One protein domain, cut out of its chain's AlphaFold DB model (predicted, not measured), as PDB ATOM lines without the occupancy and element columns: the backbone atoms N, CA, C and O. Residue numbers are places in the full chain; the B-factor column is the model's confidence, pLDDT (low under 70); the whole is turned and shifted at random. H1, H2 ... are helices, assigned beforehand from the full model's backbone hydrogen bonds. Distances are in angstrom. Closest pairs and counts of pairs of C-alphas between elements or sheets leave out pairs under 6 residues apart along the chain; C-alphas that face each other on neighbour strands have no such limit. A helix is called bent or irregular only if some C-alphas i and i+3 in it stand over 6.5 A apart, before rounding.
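Overview. This is residues 10 to 61 of the 141 residues of the protein "HNHc domain-containing protein" of Haloterrigena daqingensis (UniProt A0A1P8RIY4). One long helix, H2, makes one side of an elongated shape; the long unnamed stretch, residues 17 to 41, first runs from H1 on the other side toward the end where H2 begins, and its later part, with residues 28 and 34, loops into a head at that end. From that head the opening stretch, residues 10 to 16 with the very short helix H1, reaches back on the other side, so that both printed ends lie away from the head. The printed part has 52 residues with two named helices, H1 then H2, and no named strand; the class is all helix, though under half of the residues, 24 of 52, are in named elements. It is only just compact, close to loose, with a radius of gyration of the C-alphas of 11.5 A, and its C-alphas span 37 by 20 by 15 A.

Arrangement. Start at H1, residues 13 to 16, and compare it with H2, residues 42 to 61. They only just touch, with 3 pairs of C-alphas within 8 A, and H2 does so with residues 51 to 52 alone. The closest C-alphas are those of Met 13 and Gln 52, 7.5 A apart; the centres are 11.0 A apart. In H2 every O i to N i+4 pair is within hydrogen-bond range. H1 is too short for such a pair, and its one O i to N i+3 pair is not within range.

Along the chain. Find C-alpha 13 at (472.797, 468.656, 456.274), where H1 begins; it ends at C-alpha 16, 5.1 A away. Then go to C-alpha 42 at (481.901, 476.875, 467.684); from there H2 runs 28.1 A to C-alpha 61 at (455.047, 469.271, 464.196). Neither helix is bent.

Size, cuts and confidence. The two C-alphas farthest apart are those of Asp 34 and Arg 61, 37.4 A. The link from H1 to H2 is long, 25 residues. The printed part has no cut. Its mean pLDDT is 78.5; look for values under 70 at residues 10 to 11, 34 to 37 and 53 to 55 of this model.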
ATOM      1  N   ASN A  10     462.553 466.052 456.442       54.66
ATOM      2  CA  ASN A  10     463.944 465.938 456.890       54.66
ATOM      3  C   ASN A  10     464.912 466.423 455.804       54.66
ATOM      4  O   ASN A  10     465.372 465.639 454.965       54.66
ATOM      5  N   LYS A  11     465.234 467.718 455.824       63.00
ATOM      6  CA  LYS A  11     466.319 468.267 455.006       63.00
ATOM      7  C   LYS A  11     467.661 467.767 455.538       63.00
ATOM      8  O   LYS A  11     467.984 467.949 456.712       63.00
ATOM      9  N   LYS A  12     468.446 467.106 454.686       71.25
ATOM     10  CA  LYS A  12     469.786 466.635 455.056       71.25
ATOM     11  C   LYS A  12     470.690 467.832 455.337       71.25
ATOM     12  O   LYS A  12     470.471 468.916 454.808       71.25
ATOM     13  N   MET A  13     471.767 467.624 456.094       72.38
ATOM     14  CA  MET A  13     472.797 468.656 456.274       72.38
ATOM     15  C   MET A  13     473.331 469.197 454.940       72.38
ATOM     16  O   MET A  13     473.644 470.374 454.871       72.38
ATOM     17  N   ASP A  14     473.380 468.375 453.887       77.62
ATOM     18  CA  ASP A  14     473.750 468.808 452.532       77.62
ATOM     19  C   ASP A  14     472.671 469.666 451.844       77.62
ATOM     20  O   ASP A  14     473.001 470.475 450.985       77.62
ATOM     21  N   ASP A  15     471.397 469.527 452.224       77.94
ATOM     22  CA  ASP A  15     470.297 470.358 451.711       77.94
ATOM     23  C   ASP A  15     470.222 471.705 452.450       77.94
ATOM     24  O   ASP A  15     469.829 472.720 451.878       77.94
ATOM     25  N   LEU A  16     470.558 471.704 453.745       74.19
ATOM     26  CA  LEU A  16     470.552 472.886 454.613       74.19
ATOM     27  C   LEU A  16     471.819 473.724 454.469       74.19
ATOM     28  O   LEU A  16     471.772 474.949 454.527       74.19
ATOM     29  N   PHE A  17     472.941 473.035 454.297       77.69
ATOM     30  CA  PHE A  17     474.284 473.582 454.267       77.69
ATOM     31  C   PHE A  17     475.127 472.810 453.234       77.69
ATOM     32  O   PHE A  17     475.943 471.948 453.609       77.69
ATOM     33  N   PRO A  18     474.892 473.054 451.931       79.62
ATOM     34  CA  PRO A  18     475.586 472.360 450.854       79.62
ATOM     35  C   PRO A  18     477.094 472.592 450.933       79.62
ATOM     36  O   PRO A  18     477.563 473.706 451.157       79.62
ATOM     37  N   GLN A  19     477.854 471.513 450.757       73.25
ATOM     38  CA  GLN A  19     479.308 471.526 450.852       73.25
ATOM     39  C   GLN A  19     479.915 471.264 449.472       73.25
ATOM     40  O   GLN A  19     479.876 470.141 448.978       73.25
ATOM     41  N   GLU A  20     480.494 472.291 448.851       72.50
ATOM     42  CA  GLU A  20     481.170 472.147 447.551       72.50
ATOM     43  C   GLU A  20     482.513 471.414 447.675       72.50
ATOM     44  O   GLU A  20     482.929 470.694 446.767       72.50
ATOM     45  N   ARG A  21     483.195 471.577 448.816       81.25
ATOM     46  CA  ARG A  21     484.470 470.926 449.130       81.25
ATOM     47  C   ARG A  21     484.545 470.555 450.606       81.25
ATOM     48  O   ARG A  21     484.104 471.313 451.467       81.25
ATOM     49  N   SER A  22     485.146 469.405 450.902       79.25
ATOM     50  CA  SER A  22     485.250 468.866 452.265       79.25
ATOM     51  C   SER A  22     486.134 469.691 453.207       79.25
ATOM     52  O   SER A  22     486.035 469.533 454.420       79.25
ATOM     53  N   ASP A  23     486.972 470.581 452.673       85.56
ATOM     54  CA  ASP A  23     487.858 471.470 453.432       85.56
ATOM     55  C   ASP A  23     487.251 472.850 453.733       85.56
ATOM     56  O   ASP A  23     487.936 473.715 454.279       85.56
ATOM     57  N   LEU A  24     485.963 473.049 453.433       87.75
ATOM     58  CA  LEU A  24     485.235 474.285 453.713       87.75
ATOM     59  C   LEU A  24     484.155 474.089 454.781       87.75
ATOM     60  O   LEU A  24     483.488 473.051 454.858       87.75
ATOM     61  N   CYS A  25     483.967 475.128 455.591       87.19
ATOM     62  CA  CYS A  25     482.927 475.217 456.603       87.19
ATOM     63  C   CYS A  25     481.552 475.263 455.940       87.19
ATOM     64  O   CYS A  25     481.278 476.151 455.140       87.19
ATOM     65  N   ARG A  26     480.647 474.381 456.365       87.88
ATOM     66  CA  ARG A  26     479.278 474.279 455.837       87.88
ATOM     67  C   ARG A  26     478.417 475.535 456.028       87.88
ATOM     68  O   ARG A  26     477.401 475.686 455.366       87.88
ATOM     69  N   VAL A  27     478.797 476.425 456.945       85.12
ATOM     70  CA  VAL A  27     478.003 477.614 457.304       85.12
ATOM     71  C   VAL A  27     478.547 478.901 456.691       85.12
ATOM     72  O   VAL A  27     477.762 479.736 456.259       85.12
ATOM     73  N   CYS A  28     479.868 479.089 456.662       87.00
ATOM     74  CA  CYS A  28     480.488 480.344 456.209       87.00
ATOM     75  C   CYS A  28     481.474 480.181 455.044       87.00
ATOM     76  O   CYS A  28     482.039 481.176 454.602       87.00
ATOM     77  N   ASN A  29     481.704 478.955 454.561       87.00
ATOM     78  CA  ASN A  29     482.668 478.618 453.506       87.00
ATOM     79  C   ASN A  29     484.139 478.966 453.801       87.00
ATOM     80  O   ASN A  29     484.973 478.904 452.902       87.00
ATOM     81  N   GLU A  30     484.498 479.279 455.047       88.81
ATOM     82  CA  GLU A  30     485.903 479.434 455.434       88.81
ATOM     83  C   GLU A  30     486.614 478.077 455.570       88.81
ATOM     84  O   GLU A  30     485.961 477.079 455.903       88.81
ATOM     85  N   PRO A  31     487.945 478.019 455.367       87.75
ATOM     86  CA  PRO A  31     488.716 476.794 455.542       87.75
ATOM     87  C   PRO A  31     488.554 476.207 456.945       87.75
ATOM     88  O   PRO A  31     488.675 476.909 457.952       87.75
ATOM     89  N   VAL A  32     488.314 474.900 457.023       86.00
ATOM     90  CA  VAL A  32     488.287 474.183 458.302       86.00
ATOM     91  C   VAL A  32     489.674 473.644 458.611       86.00
ATOM     92  O   VAL A  32     490.330 473.026 457.771       86.00
ATOM     93  N   VAL A  33     490.134 473.871 459.837       75.12
ATOM     94  CA  VAL A  33     491.394 473.297 460.308       75.12
ATOM     95  C   VAL A  33     491.241 471.773 460.354       75.12
ATOM     96  O   VAL A  33     490.385 471.250 461.064       75.12
ATOM     97  N   ASP A  34     492.060 471.079 459.561       65.88
ATOM     98  CA  ASP A  34     492.181 469.613 459.501       65.88
ATOM     99  C   ASP A  34     491.018 468.830 458.847       65.88
ATOM    100  O   ASP A  34     490.820 467.667 459.180       65.88
ATOM    101  N   GLY A  35     490.245 469.426 457.921       60.00
ATOM    102  CA  GLY A  35     489.390 468.741 456.912       60.00
ATOM    103  C   GLY A  35     488.301 467.751 457.387       60.00
ATOM    104  O   GLY A  35     487.499 467.276 456.590       60.00
ATOM    105  N   ARG A  36     488.265 467.415 458.678       61.22
ATOM    106  CA  ARG A  36     487.347 466.479 459.346       61.22
ATOM    107  C   ARG A  36     486.301 467.216 460.175       61.22
ATOM    108  O   ARG A  36     485.339 466.609 460.638       61.22
ATOM    109  N   TRP A  37     486.483 468.519 460.373       69.00
ATOM    110  CA  TRP A  37     485.554 469.372 461.097       69.00
ATOM    111  C   TRP A  37     484.636 470.062 460.094       69.00
ATOM    112  O   TRP A  37     485.077 470.916 459.348       69.00
ATOM    113  N   ASN A  38     483.344 469.737 460.096       81.75
ATOM    114  CA  ASN A  38     482.347 470.356 459.205       81.75
ATOM    115  C   ASN A  38     482.163 471.883 459.402       81.75
ATOM    116  O   ASN A  38     481.440 472.522 458.635       81.75
ATOM    117  N   TYR A  39     482.776 472.466 460.441       87.94
ATOM    118  CA  TYR A  39     482.572 473.847 460.879       87.94
ATOM    119  C   TYR A  39     483.896 474.477 461.338       87.94
ATOM    120  O   TYR A  39     484.629 473.850 462.102       87.94
ATOM    121  N   CYS A  40     484.179 475.724 460.933       89.19
ATOM    122  CA  CYS A  40     485.431 476.430 461.271       89.19
ATOM    123  C   CYS A  40     485.492 476.925 462.726       89.19
ATOM    124  O   CYS A  40     486.560 477.239 463.241       89.19
ATOM    125  N   SER A  41     484.344 477.023 463.397       86.94
ATOM    126  CA  SER A  41     484.227 477.606 464.732       86.94
ATOM    127  C   SER A  41     483.041 477.024 465.495       86.94
ATOM    128  O   SER A  41     482.098 476.482 464.906       86.94
ATOM    129  N   ARG A  42     483.055 477.186 466.826       84.19
ATOM    130  CA  ARG A  42     481.901 476.875 467.684       84.19
ATOM    131  C   ARG A  42     480.649 477.632 467.229       84.19
ATOM    132  O   ARG A  42     479.605 477.014 467.073       84.19
ATOM    133  N   ARG A  43     480.788 478.916 466.876       86.94
ATOM    134  CA  ARG A  43     479.704 479.741 466.318       86.94
ATOM    135  C   ARG A  43     479.032 479.084 465.108       86.94
ATOM    136  O   ARG A  43     477.811 478.992 465.067       86.94
ATOM    137  N   CYS A  44     479.808 478.610 464.133       85.44
ATOM    138  CA  CYS A  44     479.247 477.955 462.946       85.44
ATOM    139  C   CYS A  44     478.557 476.624 463.279       85.44
ATOM    140  O   CYS A  44     477.507 476.324 462.721       85.44
ATOM    141  N   ARG A  45     479.094 475.844 464.224       86.00
ATOM    142  CA  ARG A  45     478.434 474.622 464.711       86.00
ATOM    143  C   ARG A  45     477.090 474.925 465.374       86.00
ATOM    144  O   ARG A  45     476.122 474.204 465.133       86.00
ATOM    145  N   ASP A  46     477.035 475.968 466.194       82.12
ATOM    146  CA  ASP A  46     475.827 476.348 466.928       82.12
ATOM    147  C   ASP A  46     474.739 476.843 465.962       82.12
ATOM    148  O   ASP A  46     473.594 476.410 466.069       82.12
ATOM    149  N   ILE A  47     475.107 477.633 464.944       78.06
ATOM    150  CA  ILE A  47     474.202 478.028 463.848       78.06
ATOM    151  C   ILE A  47     473.672 476.793 463.110       78.06
ATOM    152  O   ILE A  47     472.465 476.662 462.923       78.06
ATOM    153  N   ALA A  48     474.551 475.864 462.724       80.69
ATOM    154  CA  ALA A  48     474.134 474.652 462.024       80.69
ATOM    155  C   ALA A  48     473.186 473.790 462.864       80.69
ATOM    156  O   ALA A  48     472.197 473.275 462.351       80.69
ATOM    157  N   THR A  49     473.464 473.680 464.162       78.38
ATOM    158  CA  THR A  49     472.639 472.943 465.122       78.38
ATOM    159  C   THR A  49     471.280 473.613 465.314       78.38
ATOM    160  O   THR A  49     470.262 472.928 465.330       78.38
ATOM    161  N   ALA A  50     471.238 474.942 465.434       73.50
ATOM    162  CA  ALA A  50     469.998 475.702 465.555       73.50
ATOM    163  C   ALA A  50     469.124 475.551 464.304       73.50
ATOM    164  O   ALA A  50     467.951 475.215 464.419       73.50
ATOM    165  N   VAL A  51     469.709 475.702 463.113       72.56
ATOM    166  CA  VAL A  51     469.001 475.523 461.839       72.56
ATOM    167  C   VAL A  51     468.524 474.080 461.676       72.56
ATOM    168  O   VAL A  51     467.365 473.859 461.349       72.56
ATOM    169  N   GLN A  52     469.362 473.084 461.976       73.00
ATOM    170  CA  GLN A  52     468.945 471.679 461.956       73.00
ATOM    171  C   GLN A  52     467.769 471.420 462.909       73.00
ATOM    172  O   GLN A  52     466.843 470.700 462.547       73.00
ATOM    173  N   ARG A  53     467.770 472.033 464.101       69.62
ATOM    174  CA  ARG A  53     466.663 471.951 465.068       69.62
ATOM    175  C   ARG A  53     465.397 472.669 464.592       69.62
ATOM    176  O   ARG A  53     464.317 472.161 464.860       69.62
ATOM    177  N   MET A  54     465.510 473.785 463.866       67.12
ATOM    178  CA  MET A  54     464.355 474.458 463.247       67.12
ATOM    179  C   MET A  54     463.659 473.538 462.240       67.12
ATOM    180  O   MET A  54     462.452 473.355 462.310       67.12
ATOM    181  N   PHE A  55     464.423 472.879 461.364       67.94
ATOM    182  CA  PHE A  55     463.855 471.914 460.415       67.94
ATOM    183  C   PHE A  55     463.362 470.625 461.083       67.94
ATOM    184  O   PHE A  55     462.453 469.984 460.565       67.94
ATOM    185  N   LEU A  56     463.934 470.245 462.229       74.88
ATOM    186  CA  LEU A  56     463.430 469.125 463.023       74.88
ATOM    187  C   LEU A  56     462.056 469.441 463.625       74.88
ATOM    188  O   LEU A  56     461.212 468.554 463.669       74.88
ATOM    189  N   TRP A  57     461.811 470.684 464.052       81.06
ATOM    190  CA  TRP A  57     460.504 471.075 464.580       81.06
ATOM    191  C   TRP A  57     459.405 470.997 463.522       81.06
ATOM    192  O   TRP A  57     458.362 470.439 463.818       81.06
ATOM    193  N   ASP A  58     459.647 471.443 462.285       81.62
ATOM    194  CA  ASP A  58     458.657 471.307 461.201       81.62
ATOM    195  C   ASP A  58     458.284 469.835 460.943       81.62
ATOM    196  O   ASP A  58     457.127 469.514 460.681       81.62
ATOM    197  N   VAL A  59     459.264 468.927 461.037       81.62
ATOM    198  CA  VAL A  59     459.047 467.476 460.902       81.62
ATOM    199  C   VAL A  59     458.215 466.945 462.059       81.62
ATOM    200  O   VAL A  59     457.224 466.260 461.832       81.62
ATOM    201  N   VAL A  60     458.632 467.250 463.289       85.38
ATOM    202  CA  VAL A  60     457.966 466.783 464.508       85.38
ATOM    203  C   VAL A  60     456.548 467.340 464.573       85.38
ATOM    204  O   VAL A  60     455.618 466.592 464.838       85.38
ATOM    205  N   ARG A  61     456.357 468.623 464.254       90.38
ATOM    206  CA  ARG A  61     455.047 469.271 464.196       90.38
ATOM    207  C   ARG A  61     454.107 468.513 463.269       90.38
ATOM    208  O   ARG A  61     453.032 468.124 463.705       90.38
TER     209      ARG A  61